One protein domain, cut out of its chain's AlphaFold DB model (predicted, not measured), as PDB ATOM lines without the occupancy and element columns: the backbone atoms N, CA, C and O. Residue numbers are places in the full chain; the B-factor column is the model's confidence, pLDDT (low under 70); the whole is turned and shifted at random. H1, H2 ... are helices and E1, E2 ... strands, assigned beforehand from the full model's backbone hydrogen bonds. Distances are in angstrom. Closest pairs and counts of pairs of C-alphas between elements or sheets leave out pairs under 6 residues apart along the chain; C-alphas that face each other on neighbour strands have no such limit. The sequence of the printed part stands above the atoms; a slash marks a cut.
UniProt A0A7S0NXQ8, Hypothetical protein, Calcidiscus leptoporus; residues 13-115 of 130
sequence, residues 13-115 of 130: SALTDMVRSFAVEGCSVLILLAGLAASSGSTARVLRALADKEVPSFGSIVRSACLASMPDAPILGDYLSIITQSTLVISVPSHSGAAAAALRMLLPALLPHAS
ATOM      1  N   SER A  13     280.784 127.874 399.802       82.56
ATOM      2  CA  SER A  13     279.570 127.170 400.225       82.56
ATOM      3  C   SER A  13     279.699 126.637 401.652       82.56
ATOM      4  O   SER A  13     278.864 126.979 402.478       82.56
ATOM      5  N   ALA A  14     280.784 125.929 401.996       82.81
ATOM      6  CA  ALA A  14     280.977 125.413 403.358       82.81
ATOM      7  C   ALA A  14     280.993 126.533 404.416       82.81
ATOM      8  O   ALA A  14     280.360 126.401 405.460       82.81
ATOM      9  N   LEU A  15     281.634 127.676 404.128       84.88
ATOM     10  CA  LEU A  15     281.583 128.840 405.026       84.88
ATOM     11  C   LEU A  15     280.151 129.379 405.173       84.88
ATOM     12  O   LEU A  15     279.732 129.716 406.277       84.88
ATOM     13  N   THR A  16     279.393 129.428 404.074       88.31
ATOM     14  CA  THR A  16     277.991 129.869 404.077       88.31
ATOM     15  C   THR A  16     277.109 128.966 404.930       88.31
ATOM     16  O   THR A  16     276.356 129.460 405.772       88.31
ATOM     17  N   ASP A  17     277.221 127.655 404.740       88.00
ATOM     18  CA  ASP A  17     276.408 126.671 405.447       88.00
ATOM     19  C   ASP A  17     276.769 126.626 406.940       88.00
ATOM     20  O   ASP A  17     275.870 126.587 407.776       88.00
ATOM     21  N   MET A  18     278.055 126.764 407.283       87.25
ATOM     22  CA  MET A  18     278.542 126.847 408.666       87.25
ATOM     23  C   MET A  18     278.073 128.116 409.401       87.25
ATOM     24  O   MET A  18     277.624 128.046 410.544       87.25
ATOM     25  N   VAL A  19     278.114 129.289 408.757       86.44
ATOM     26  CA  VAL A  19     277.582 130.525 409.364       86.44
ATOM     27  C   VAL A  19     276.069 130.409 409.586       86.44
ATOM     28  O   VAL A  19     275.569 130.813 410.636       86.44
ATOM     29  N   ARG A  20     275.340 129.805 408.637       88.56
ATOM     30  CA  ARG A  20     273.893 129.570 408.757       88.56
ATOM     31  C   ARG A  20     273.545 128.545 409.835       88.56
ATOM     32  O   ARG A  20     272.593 128.781 410.575       88.56
ATOM     33  N   SER A  21     274.285 127.441 409.959       87.31
ATOM     34  CA  SER A  21     274.009 126.425 410.982       87.31
ATOM     35  C   SER A  21     274.176 127.000 412.387       87.31
ATOM     36  O   SER A  21     273.281 126.844 413.213       87.31
ATOM     37  N   PHE A  22     275.245 127.760 412.643       83.69
ATOM     38  CA  PHE A  22     275.442 128.401 413.945       83.69
ATOM     39  C   PHE A  22     274.413 129.491 414.260       83.69
ATOM     40  O   PHE A  22     274.006 129.624 415.415       83.69
ATOM     41  N   ALA A  23     273.937 130.232 413.256       82.12
ATOM     42  CA  ALA A  23     272.852 131.186 413.456       82.12
ATOM     43  C   ALA A  23     271.526 130.486 413.819       82.12
ATOM     44  O   ALA A  23     270.866 130.875 414.785       82.12
ATOM     45  N   VAL A  24     271.195 129.372 413.152       84.31
ATOM     46  CA  VAL A  24     270.032 128.522 413.485       84.31
ATOM     47  C   VAL A  24     270.170 127.852 414.862       84.31
ATOM     48  O   VAL A  24     269.181 127.722 415.582       84.31
ATOM     49  N   GLU A  25     271.383 127.479 415.282       82.31
ATOM     50  CA  GLU A  25     271.671 126.967 416.634       82.31
ATOM     51  C   GLU A  25     271.580 128.041 417.742       82.31
ATOM     52  O   GLU A  25     271.689 127.719 418.932       82.31
ATOM     53  N   GLY A  26     271.355 129.312 417.383       79.38
ATOM     54  CA  GLY A  26     271.215 130.425 418.323       79.38
ATOM     55  C   GLY A  26     272.546 130.953 418.869       79.38
ATOM     56  O   GLY A  26     272.591 131.488 419.981       79.38
ATOM     57  N   CYS A  27     273.650 130.803 418.127       80.00
ATOM     58  CA  CYS A  27     274.925 131.414 418.491       80.00
ATOM     59  C   CYS A  27     274.826 132.945 418.386       80.00
ATOM     60  O   CYS A  27     274.732 133.498 417.298       80.00
ATOM     61  N   SER A  28     274.902 133.649 419.514       80.38
ATOM     62  CA  SER A  28     274.798 135.120 419.557       80.38
ATOM     63  C   SER A  28     276.044 135.824 418.991       80.38
ATOM     64  O   SER A  28     275.961 136.930 418.466       80.38
ATOM     65  N   VAL A  29     277.213 135.180 419.101       84.12
ATOM     66  CA  VAL A  29     278.502 135.671 418.592       84.12
ATOM     67  C   VAL A  29     279.261 134.511 417.954       84.12
ATOM     68  O   VAL A  29     279.417 133.462 418.579       84.12
ATOM     69  N   LEU A  30     279.776 134.723 416.742       86.69
ATOM     70  CA  LEU A  30     280.635 133.794 416.012       86.69
ATOM     71  C   LEU A  30     281.959 134.487 415.676       86.69
ATOM     72  O   LEU A  30     281.986 135.550 415.057       86.69
ATOM     73  N   ILE A  31     283.070 133.880 416.085       87.69
ATOM     74  CA  ILE A  31     284.422 134.364 415.786       87.69
ATOM     75  C   ILE A  31     285.008 133.458 414.711       87.69
ATOM     76  O   ILE A  31     285.150 132.257 414.925       87.69
ATOM     77  N   LEU A  32     285.362 134.042 413.570       87.50
ATOM     78  CA  LEU A  32     285.890 133.320 412.422       87.50
ATOM     79  C   LEU A  32     287.363 133.681 412.204       87.50
ATOM     80  O   LEU A  32     287.706 134.848 412.033       87.50
ATOM     81  N   LEU A  33     288.243 132.680 412.189       85.31
ATOM     82  CA  LEU A  33     289.655 132.892 411.872       85.31
ATOM     83  C   LEU A  33     289.818 133.031 410.352       85.31
ATOM     84  O   LEU A  33     289.605 132.079 409.607       85.31
ATOM     85  N   ALA A  34     290.186 134.228 409.903       74.25
ATOM     86  CA  ALA A  34     290.377 134.587 408.505       74.25
ATOM     87  C   ALA A  34     291.860 134.829 408.185       74.25
ATOM     88  O   ALA A  34     292.618 135.376 408.992       74.25
ATOM     89  N   GLY A  35     292.265 134.434 406.978       67.94
ATOM     90  CA  GLY A  35     293.571 134.775 406.417       67.94
ATOM     91  C   GLY A  35     293.638 136.215 405.894       67.94
ATOM     92  O   GLY A  35     292.672 136.975 405.960       67.94
ATOM     93  N   LEU A  36     294.798 136.580 405.345       61.75
ATOM     94  CA  LEU A  36     294.979 137.830 404.603       61.75
ATOM     95  C   LEU A  36     294.247 137.767 403.250       61.75
ATOM     96  O   LEU A  36     294.130 136.700 402.654       61.75
ATOM     97  N   ALA A  37     293.797 138.916 402.741       58.31
ATOM     98  CA  ALA A  37     292.979 139.050 401.527       58.31
ATOM     99  C   ALA A  37     293.702 138.672 400.220       58.31
ATOM    100  O   ALA A  37     293.087 138.664 399.156       58.31
ATOM    101  N   ALA A  38     295.007 138.391 400.282       52.25
ATOM    102  CA  ALA A  38     295.852 138.119 399.123       52.25
ATOM    103  C   ALA A  38     295.490 136.820 398.372       52.25
ATOM    104  O   ALA A  38     295.909 136.649 397.228       52.25
ATOM    105  N   SER A  39     294.715 135.911 398.977       51.66
ATOM    106  CA  SER A  39     294.162 134.743 398.286       51.66
ATOM    107  C   SER A  39     292.774 135.036 397.703       51.66
ATOM    108  O   SER A  39     291.845 135.482 398.381       51.66
ATOM    109  N   SER A  40     292.624 134.753 396.409       46.06
ATOM    110  CA  SER A  40     291.424 134.977 395.599       46.06
ATOM    111  C   SER A  40     290.264 134.045 395.982       46.06
ATOM    112  O   SER A  40     289.943 133.080 395.296       46.06
ATOM    113  N   GLY A  41     289.608 134.367 397.094       55.91
ATOM    114  CA  GLY A  41     288.458 133.635 397.631       55.91
ATOM    115  C   GLY A  41     287.968 134.238 398.945       55.91
ATOM    116  O   GLY A  41     287.711 133.503 399.894       55.91
ATOM    117  N   SER A  42     287.942 135.575 399.044       68.88
ATOM    118  CA  SER A  42     287.975 136.231 400.353       68.88
ATOM    119  C   SER A  42     286.758 135.917 401.224       68.88
ATOM    120  O   SER A  42     285.598 136.045 400.820       68.88
ATOM    121  N   THR A  43     287.046 135.550 402.472       79.75
ATOM    122  CA  THR A  43     286.081 135.405 403.565       79.75
ATOM    123  C   THR A  43     285.125 136.595 403.632       79.75
ATOM    124  O   THR A  43     283.918 136.402 403.766       79.75
ATOM    125  N   ALA A  44     285.636 137.820 403.467       83.62
ATOM    126  CA  ALA A  44     284.812 139.021 403.458       83.62
ATOM    127  C   ALA A  44     283.765 139.009 402.339       83.62
ATOM    128  O   ALA A  44     282.640 139.423 402.583       83.62
ATOM    129  N   ARG A  45     284.069 138.506 401.133       86.56
ATOM    130  CA  ARG A  45     283.076 138.396 400.049       86.56
ATOM    131  C   ARG A  45     281.897 137.503 400.444       86.56
ATOM    132  O   ARG A  45     280.756 137.867 400.174       86.56
ATOM    133  N   VAL A  46     282.168 136.367 401.087       87.81
ATOM    134  CA  VAL A  46     281.122 135.438 401.548       87.81
ATOM    135  C   VAL A  46     280.322 136.055 402.695       87.81
ATOM    136  O   VAL A  46     279.098 136.046 402.658       87.81
ATOM    137  N   LEU A  47     281.001 136.676 403.664       88.75
ATOM    138  CA  LEU A  47     280.347 137.378 404.769       88.75
ATOM    139  C   LEU A  47     279.460 138.537 404.273       88.75
ATOM    140  O   LEU A  47     278.323 138.645 404.718       88.75
ATOM    141  N   ARG A  48     279.897 139.347 403.297       90.25
ATOM    142  CA  ARG A  48     279.048 140.396 402.689       90.25
ATOM    143  C   ARG A  48     277.779 139.839 402.051       90.25
ATOM    144  O   ARG A  48     276.735 140.467 402.154       90.25
ATOM    145  N   ALA A  49     277.848 138.663 401.428       91.44
ATOM    146  CA  ALA A  49     276.682 138.005 400.835       91.44
ATOM    147  C   ALA A  49     275.697 137.421 401.873       91.44
ATOM    148  O   ALA A  49     274.595 137.020 401.503       91.44
ATOM    149  N   LEU A  50     276.086 137.364 403.153       90.44
ATOM    150  CA  LEU A  50     275.275 136.868 404.275       90.44
ATOM    151  C   LEU A  50     274.862 137.971 405.256       90.44
ATOM    152  O   LEU A  50     274.129 137.696 406.205       90.44
ATOM    153  N   ALA A  51     275.358 139.192 405.065       90.12
ATOM    154  CA  ALA A  51     275.140 140.301 405.975       90.12
ATOM    155  C   ALA A  51     273.737 140.891 405.806       90.12
ATOM    156  O   ALA A  51     273.431 141.473 404.768       90.12
ATOM    157  N   ASP A  52     272.939 140.857 406.873       90.00
ATOM    158  CA  ASP A  52     271.795 141.766 407.005       90.00
ATOM    159  C   ASP A  52     272.295 143.194 407.290       90.00
ATOM    160  O   ASP A  52     271.688 144.185 406.884       90.00
ATOM    161  N   LYS A  53     273.436 143.307 407.991       89.25
ATOM    162  CA  LYS A  53     274.096 144.579 408.312       89.25
ATOM    163  C   LYS A  53     275.602 144.402 408.514       89.25
ATOM    164  O   LYS A  53     276.027 143.545 409.282       89.25
ATOM    165  N   GLU A  54     276.424 145.259 407.905       90.38
ATOM    166  CA  GLU A  54     277.849 145.365 408.259       90.38
ATOM    167  C   GLU A  54     278.043 146.172 409.559       90.38
ATOM    168  O   GLU A  54     277.355 147.163 409.810       90.38
ATOM    169  N   VAL A  55     279.013 145.770 410.387       88.75
ATOM    170  CA  VAL A  55     279.373 146.445 411.646       88.75
ATOM    171  C   VAL A  55     280.869 146.796 411.626       88.75
ATOM    172  O   VAL A  55     281.674 146.100 412.251       88.75
ATOM    173  N   PRO A  56     281.287 147.846 410.893       86.69
ATOM    174  CA  PRO A  56     282.697 148.085 410.557       86.69
ATOM    175  C   PRO A  56     283.607 148.357 411.767       86.69
ATOM    176  O   PRO A  56     284.805 148.085 411.701       86.69
ATOM    177  N   SER A  57     283.057 148.826 412.892       87.56
ATOM    178  CA  SER A  57     283.810 149.144 414.114       87.56
ATOM    179  C   SER A  57     284.639 147.965 414.642       87.56
ATOM    180  O   SER A  57     285.779 148.158 415.061       87.56
ATOM    181  N   PHE A  58     284.107 146.738 414.580       88.69
ATOM    182  CA  PHE A  58     284.831 145.534 415.001       88.69
ATOM    183  C   PHE A  58     286.034 145.257 414.087       88.69
ATOM    184  O   PHE A  58     287.141 145.065 414.586       88.69
ATOM    185  N   GLY A  59     285.859 145.330 412.763       87.50
ATOM    186  CA  GLY A  59     286.956 145.227 411.797       87.50
ATOM    187  C   GLY A  59     288.041 146.299 411.985       87.50
ATOM    188  O   GLY A  59     289.223 146.013 411.794       87.50
ATOM    189  N   SER A  60     287.678 147.514 412.405       89.69
ATOM    190  CA  SER A  60     288.646 148.567 412.761       89.69
ATOM    191  C   SER A  60     289.451 148.216 414.017       89.69
ATOM    192  O   SER A  60     290.672 148.369 414.021       89.69
ATOM    193  N   ILE A  61     288.800 147.673 415.054       90.25
ATOM    194  CA  ILE A  61     289.483 147.193 416.266       90.25
ATOM    195  C   ILE A  61     290.443 146.045 415.923       90.25
ATOM    196  O   ILE A  61     291.610 146.096 416.310       90.25
ATOM    197  N   VAL A  62     289.999 145.056 415.137       90.12
ATOM    198  CA  VAL A  62     290.839 143.926 414.696       90.12
ATOM    199  C   VAL A  62     292.080 144.416 413.943       90.12
ATOM    200  O   VAL A  62     293.187 143.986 414.266       90.12
ATOM    201  N   ARG A  63     291.935 145.364 413.004       89.94
ATOM    202  CA  ARG A  63     293.078 145.992 412.314       89.94
ATOM    203  C   ARG A  63     294.025 146.682 413.295       89.94
ATOM    204  O   ARG A  63     295.228 146.452 413.223       89.94
ATOM    205  N   SER A  64     293.501 147.466 414.240       91.62
ATOM    206  CA  SER A  64     294.337 148.153 415.237       91.62
ATOM    207  C   SER A  64     295.138 147.177 416.112       91.62
ATOM    208  O   SER A  64     296.315 147.409 416.370       91.62
ATOM    209  N   ALA A  65     294.542 146.037 416.478       90.12
ATOM    210  CA  ALA A  65     295.193 144.996 417.267       90.12
ATOM    211  C   ALA A  65     296.302 144.252 416.501       90.12
ATOM    212  O   ALA A  65     297.239 143.743 417.116       90.12
ATOM    213  N   CYS A  66     296.217 144.186 415.168       87.38
ATOM    214  CA  CYS A  66     297.227 143.524 414.341       87.38
ATOM    215  C   CYS A  66     298.548 144.306 414.272       87.38
ATOM    216  O   CYS A  66     299.601 143.675 414.224       87.38
ATOM    217  N   LEU A  67     298.506 145.648 414.311       88.94
ATOM    218  CA  LEU A  67     299.656 146.540 414.063       88.94
ATOM    219  C   LEU A  67     300.936 146.158 414.825       88.94
ATOM    220  O   LEU A  67     302.027 146.261 414.274       88.94
ATOM    221  N   ALA A  68     300.809 145.711 416.077       84.06
ATOM    222  CA  ALA A  68     301.947 145.393 416.941       84.06
ATOM    223  C   ALA A  68     302.601 144.021 416.666       84.06
ATOM    224  O   ALA A  68     303.682 143.754 417.182       84.06
ATOM    225  N   SER A  69     301.951 143.126 415.915       83.50
ATOM    226  CA  SER A  69     302.429 141.746 415.687       83.50
ATOM    227  C   SER A  69     302.469 141.325 414.218       83.50
ATOM    228  O   SER A  69     303.197 140.398 413.881       83.50
ATOM    229  N   MET A  70     301.693 141.981 413.358       84.19
ATOM    230  CA  MET A  70     301.672 141.815 411.906       84.19
ATOM    231  C   MET A  70     301.369 143.191 411.289       84.19
ATOM    232  O   MET A  70     300.197 143.548 411.169       84.19
ATOM    233  N   PRO A  71     302.380 144.020 410.974       83.69
ATOM    234  CA  PRO A  71     302.167 145.396 410.506       83.69
ATOM    235  C   PRO A  71     301.576 145.483 409.086       83.69
ATOM    236  O   PRO A  71     301.007 146.505 408.712       83.69
ATOM    237  N   ASP A  72     301.676 144.406 408.311       84.25
ATOM    238  CA  ASP A  72     301.089 144.201 406.985       84.25
ATOM    239  C   ASP A  72     299.592 143.837 407.042       84.25
ATOM    240  O   ASP A  72     298.793 144.276 406.209       84.25
ATOM    241  N   ALA A  73     299.182 143.080 408.060       82.94
ATOM    242  CA  ALA A  73     297.821 142.577 408.208       82.94
ATOM    243  C   ALA A  73     296.703 143.642 408.302       82.94
ATOM    244  O   ALA A  73     295.633 143.399 407.748       82.94
ATOM    245  N   PRO A  74     296.876 144.826 408.922       82.69
ATOM    246  CA  PRO A  74     295.880 145.899 408.879       82.69
ATOM    247  C   PRO A  74     295.546 146.373 407.459       82.69
ATOM    248  O   PRO A  74     294.421 146.809 407.213       82.69
ATOM    249  N   ILE A  75     296.526 146.297 406.551       83.31
ATOM    250  CA  ILE A  75     296.464 146.801 405.174       83.31
ATOM    251  C   ILE A  75     295.964 145.700 404.232       83.31
ATOM    252  O   ILE A  75     295.093 145.940 403.401       83.31
ATOM    253  N   LEU A  76     296.498 144.484 404.382       82.19
ATOM    254  CA  LEU A  76     296.197 143.332 403.526       82.19
ATOM    255  C   LEU A  76     295.060 142.446 404.062       82.19
ATOM    256  O   LEU A  76     294.700 141.458 403.427       82.19
ATOM    257  N   GLY A  77     294.516 142.736 405.243       77.06
ATOM    258  CA  GLY A  77     293.501 141.927 405.917       77.06
ATOM    259  C   GLY A  77     292.067 142.348 405.590       77.06
ATOM    260  O   GLY A  77     291.622 143.450 405.932       77.06
ATOM    261  N   ASP A  78     291.296 141.414 405.029       80.12
ATOM    262  CA  ASP A  78     289.863 141.568 404.736       80.12
ATOM    263  C   ASP A  78     289.003 141.374 406.010       80.12
ATOM    264  O   ASP A  78     287.991 140.675 406.015       80.12
ATOM    265  N   TYR A  79     289.422 141.971 407.134       87.50
ATOM    266  CA  TYR A  79     288.727 141.854 408.418       87.50
ATOM    267  C   TYR A  79     287.390 142.596 408.370       87.50
ATOM    268  O   TYR A  79     287.326 143.831 408.439       87.50
ATOM    269  N   LEU A  80     286.329 141.810 408.221       88.50
ATOM    270  CA  LEU A  80     284.934 142.213 408.193       88.50
ATOM    271  C   LEU A  80     284.176 141.640 409.396       88.50
ATOM    272  O   LEU A  80     284.513 140.587 409.946       88.50
ATOM    273  N   SER A  81     283.118 142.335 409.771       90.31
ATOM    274  CA  SER A  81     282.218 141.988 410.859       90.31
ATOM    275  C   SER A  81     280.797 142.342 410.448       90.31
ATOM    276  O   SER A  81     280.558 143.435 409.930       90.31
ATOM    277  N   ILE A  82     279.871 141.411 410.642       91.19
ATOM    278  CA  ILE A  82     278.496 141.479 410.138       91.19
ATOM    279  C   ILE A  82     277.519 141.018 411.217       91.19
ATOM    280  O   ILE A  82     277.883 140.255 412.110       91.19
ATOM    281  N   ILE A  83     276.264 141.428 411.093       88.19
ATOM    282  CA  ILE A  83     275.130 140.765 411.729       88.19
ATOM    283  C   ILE A  83     274.396 139.983 410.640       88.19
ATOM    284  O   ILE A  83     274.163 140.503 409.544       88.19
ATOM    285  N   THR A  84     274.066 138.736 410.952       88.00
ATOM    286  CA  THR A  84     273.219 137.858 410.141       88.00
ATOM    287  C   THR A  84     272.241 137.152 411.074       88.00
ATOM    288  O   THR A  84     272.651 136.600 412.097       88.00
ATOM    289  N   GLN A  85     270.946 137.227 410.779       85.81
ATOM    290  CA  GLN A  85     269.852 136.773 411.640       85.81
ATOM    291  C   GLN A  85     269.931 137.405 413.048       85.81
ATOM    292  O   GLN A  85     269.601 138.576 413.224       85.81
ATOM    293  N   SER A  86     270.389 136.651 414.051       80.81
ATOM    294  CA  SER A  86     270.621 137.102 415.435       80.81
ATOM    295  C   SER A  86     272.080 136.915 415.892       80.81
ATOM    296  O   SER A  86     272.389 137.020 417.081       80.81
ATOM    297  N   THR A  87     272.989 136.662 414.946       84.19
ATOM    298  CA  THR A  87     274.402 136.345 415.180       84.19
ATOM    299  C   THR A  87     275.308 137.489 414.739       84.19
ATOM    300  O   THR A  87     275.321 137.883 413.572       84.19
ATOM    301  N   LEU A  88     276.143 137.976 415.659       86.81
ATOM    302  CA  LEU A  88     277.275 138.842 415.336       86.81
ATOM    303  C   LEU A  88     278.470 137.984 414.896       86.81
ATOM    304  O   LEU A  88     279.079 137.295 415.714       86.81
ATOM    305  N   VAL A  89     278.827 138.044 413.615       88.19
ATOM    306  CA  VAL A  89     280.000 137.362 413.054       88.19
ATOM    307  C   VAL A  89     281.169 138.341 412.976       88.19
ATOM    308  O   VAL A  89     281.039 139.429 412.415       88.19
ATOM    309  N   ILE A  90     282.333 137.958 413.503       89.25
ATOM    310  CA  ILE A  90     283.554 138.775 413.482       89.25
ATOM    311  C   ILE A  90     284.699 137.949 412.907       89.25
ATOM    312  O   ILE A  90     285.058 136.914 413.470       89.25
ATOM    313  N   SER A  91     285.307 138.425 411.819       89.75
ATOM    314  CA  SER A  91     286.550 137.835 411.317       89.75
ATOM    315  C   SER A  91     287.781 138.411 412.028       89.75
ATOM    316  O   SER A  91     287.891 139.614 412.266       89.75
ATOM    317  N   VAL A  92     288.702 137.522 412.391       89.44
ATOM    318  CA  VAL A  92     289.903 137.772 413.201       89.44
ATOM    319  C   VAL A  92     291.097 137.119 412.483       89.44
ATOM    320  O   VAL A  92     290.901 136.067 411.879       89.44
ATOM    321  N   PRO A  93     292.321 137.683 412.502       87.31
ATOM    322  CA  PRO A  93     293.509 137.049 411.914       87.31
ATOM    323  C   PRO A  93     293.705 135.594 412.358       87.31
ATOM    324  O   PRO A  93     293.559 135.273 413.532       87.31
ATOM    325  N   SER A  94     294.141 134.734 411.437       84.62
ATOM    326  CA  SER A  94     294.565 133.358 411.736       84.62
ATOM    327  C   SER A  94     295.886 133.265 412.518       84.62
ATOM    328  O   SER A  94     296.137 132.263 413.185       84.62
ATOM    329  N   HIS A  95     296.732 134.300 412.473       84.62
ATOM    330  CA  HIS A  95     297.985 134.353 413.229       84.62
ATOM    331  C   HIS A  95     297.725 134.514 414.733       84.62
ATOM    332  O   HIS A  95     297.168 135.521 415.178       84.62
ATOM    333  N   SER A  96     298.184 133.544 415.525       83.25
ATOM    334  CA  SER A  96     297.846 133.384 416.948       83.25
ATOM    335  C   SER A  96     298.101 134.626 417.811       83.25
ATOM    336  O   SER A  96     297.240 134.995 418.609       83.25
ATOM    337  N   GLY A  97     299.236 135.310 417.634       84.94
ATOM    338  CA  GLY A  97     299.567 136.516 418.403       84.94
ATOM    339  C   GLY A  97     298.611 137.683 418.131       84.94
ATOM    340  O   GLY A  97     298.138 138.338 419.060       84.94
ATOM    341  N   ALA A  98     298.251 137.888 416.862       85.56
ATOM    342  CA  ALA A  98     297.320 138.943 416.460       85.56
ATOM    343  C   ALA A  98     295.865 138.577 416.800       85.56
ATOM    344  O   ALA A  98     295.090 139.445 417.198       85.56
ATOM    345  N   ALA A  99     295.508 137.290 416.721       87.31
ATOM    346  CA  ALA A  99     294.215 136.782 417.170       87.31
ATOM    347  C   ALA A  99     294.022 137.032 418.671       87.31
ATOM    348  O   ALA A  99     293.001 137.573 419.087       87.31
ATOM    349  N   ALA A 100     295.035 136.712 419.484       88.88
ATOM    350  CA  ALA A 100     295.021 136.971 420.918       88.88
ATOM    351  C   ALA A 100     294.930 138.476 421.233       88.88
ATOM    352  O   ALA A 100     294.167 138.861 422.120       88.88
ATOM    353  N   ALA A 101     295.652 139.332 420.502       89.38
ATOM    354  CA  ALA A 101     295.553 140.785 420.649       89.38
ATOM    355  C   ALA A 101     294.138 141.300 420.327       89.38
ATOM    356  O   ALA A 101     293.538 142.004 421.141       89.38
ATOM    357  N   ALA A 102     293.566 140.886 419.192       89.56
ATOM    358  CA  ALA A 102     292.217 141.268 418.784       89.56
ATOM    359  C   ALA A 102     291.164 140.795 419.798       89.56
ATOM    360  O   ALA A 102     290.354 141.592 420.265       89.56
ATOM    361  N   LEU A 103     291.210 139.529 420.223       88.44
ATOM    362  CA  LEU A 103     290.267 138.988 421.205       88.44
ATOM    363  C   LEU A 103     290.355 139.694 422.565       88.44
ATOM    364  O   LEU A 103     289.318 139.923 423.187       88.44
ATOM    365  N   ARG A 104     291.549 140.113 423.007       89.00
ATOM    366  CA  ARG A 104     291.712 140.910 424.239       89.00
ATOM    367  C   ARG A 104     291.038 142.282 424.157       89.00
ATOM    368  O   ARG A 104     290.566 142.757 425.183       89.00
ATOM    369  N   MET A 105     290.958 142.893 422.973       88.19
ATOM    370  CA  MET A 105     290.220 144.148 422.765       88.19
ATOM    371  C   MET A 105     288.713 143.928 422.580       88.19
ATOM    372  O   MET A 105     287.913 144.745 423.025       88.19
ATOM    373  N   LEU A 106     288.313 142.826 421.938       85.69
ATOM    374  CA  LEU A 106     286.915 142.559 421.593       85.69
ATOM    375  C   LEU A 106     286.086 141.979 422.742       85.69
ATOM    376  O   LEU A 106     284.938 142.383 422.929       85.69
ATOM    377  N   LEU A 107     286.637 141.043 423.518       81.62
ATOM    378  CA  LEU A 107     285.892 140.366 424.585       81.62
ATOM    379  C   LEU A 107     285.322 141.333 425.645       81.62
ATOM    380  O   LEU A 107     284.152 141.163 425.986       81.62
ATOM    381  N   PRO A 108     286.040 142.376 426.119       78.44
ATOM    382  CA  PRO A 108     285.479 143.349 427.062       78.44
ATOM    383  C   PRO A 108     284.268 144.124 426.527       78.44
ATOM    384  O   PRO A 108     283.396 144.486 427.311       78.44
ATOM    385  N   ALA A 109     284.186 144.360 425.213       70.25
ATOM    386  CA  ALA A 109     283.041 145.022 424.583       70.25
ATOM    387  C   ALA A 109     281.872 144.050 424.332       70.25
ATOM    388  O   ALA A 109     280.709 144.410 424.503       70.25
ATOM    389  N   LEU A 110     282.177 142.801 423.963       70.00
ATOM    390  CA  LEU A 110     281.182 141.769 423.658       70.00
ATOM    391  C   LEU A 110     280.473 141.227 424.905       70.00
ATOM    392  O   LEU A 110     279.258 141.040 424.880       70.00
ATOM    393  N   LEU A 111     281.214 140.979 425.989       63.41
ATOM    394  CA  LEU A 111     280.693 140.334 427.199       63.41
ATOM    395  C   LEU A 111     279.512 141.071 427.873       63.41
ATOM    396  O   LEU A 111     278.572 140.375 428.249       63.41
ATOM    397  N   PRO A 112     279.494 142.416 428.018       56.03
ATOM    398  CA  PRO A 112     278.356 143.121 428.617       56.03
ATOM    399  C   PRO A 112     277.206 143.407 427.633       56.03
ATOM    400  O   PRO A 112     276.051 143.468 428.051       56.03
ATOM    401  N   HIS A 113     277.482 143.586 426.333       50.31
ATOM    402  CA  HIS A 113     276.443 143.942 425.350       50.31
ATOM    403  C   HIS A 113     275.682 142.732 424.799       50.31
ATOM    404  O   HIS A 113     274.473 142.823 424.590       50.31
ATOM    405  N   ALA A 114     276.339 141.580 424.620       48.44
ATOM    406  CA  ALA A 114     275.684 140.377 424.101       48.44
ATOM    407  C   ALA A 114     274.582 139.826 425.031       48.44
ATOM    408  O   ALA A 114     273.716 139.083 424.577       48.44
ATOM    409  N   SER A 115     274.587 140.207 426.314       44.66
ATOM    410  CA  SER A 115     273.513 139.921 427.273       44.66
ATOM    411  C   SER A 115     272.373 140.947 427.293       44.66
ATOM    412  O   SER A 115     271.322 140.632 427.840       44.66
TER     413      SER A 115
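AT A GLANCE: This is residues 13 to 115 of the 130 residues of the protein "Hypothetical protein" of Calcidiscus leptoporus (UniProt A0A7S0NXQ8). Picture a small three-stranded sheet in the middle, with H1 and H2 over one face, the long H5 over the other, and H3 beside the strands, packed on H5; short H4 packs on H3. The printed part has 103 residues, with five named helices and three named strands in the order H1 E1 H2 H3 H4 E2 E3 H5. The mixed sheet runs E1 E3 E2, and the class is mixed, helices and strands. The whole is compact, with a radius of gyration of the C-alphas of 12.9 A and spans of 36 by 35 by 20 A.

IN THESE COORDINATES: Find C-alpha 13 at (279.570, 127.170, 400.225); from there H1 runs 16.4 A through residues 13 to 24. Next come E1, residues 29 to 34, 15.6 A long, and H2, residues 43 to 48. H3 holds residues 56 to 66 and is 15.7 A long; H4 holds residues 73 to 76. E2, residues 81 to 84, precedes E3, residues 87 to 93, which starts at C-alpha 87 (274.402, 136.345, 415.180) and spans 19.4 A. H5, residues 96 to 113, covers 25.3 A and ends at C-alpha 113 (276.443, 143.942, 425.350).

HOW THE PARTS SIT: Begin at inner strand E3. It is parallel to E1, with N 32 and O 90 2.9 A apart, within hydrogen-bond range. With E2 it forms an antiparallel hairpin, where N 89 and O 82 are 2.8 A apart. Residues 53 to 54 also pair, antiparallel, with residues 82 to 83 of E2. The helices make three layers, with helices on both faces of the sheet: H5 on one face, H1 and H2 on the other. H1 is over E3 at a height over the sheet of 9.6 A, H2 over E3 at 8.6 A. H1 and H2 only just touch, with 3 pairs of C-alphas within 8 A, the closest those of Thr 16 and Val 46, 6.9 A. H5 is over E1 and E3 at a height of 10.1 A and has a kink of 41 degrees near residue 106. H3, on the same face as H5, is over none of the strands. Residues 98 to 106 of H5 touch H3; the closest C-alphas, of Ala 65 and Ala 102, are 5.0 A apart. H4 touches H3 and is apart from H5. Each O i to N i+4 pair is within hydrogen-bond range in H1, H2 and H3, but 10 of 14 in H5; H4 is too short for such a pair.

THE WHOLE: The C-alphas farthest apart, of Ser 40 and Ser 115, are 36.7 A apart. The printed part has no cut, and no link is long. Mean pLDDT of the printed part is 82.0; look for values under 70 at residues 35 to 42 and 111 to 115.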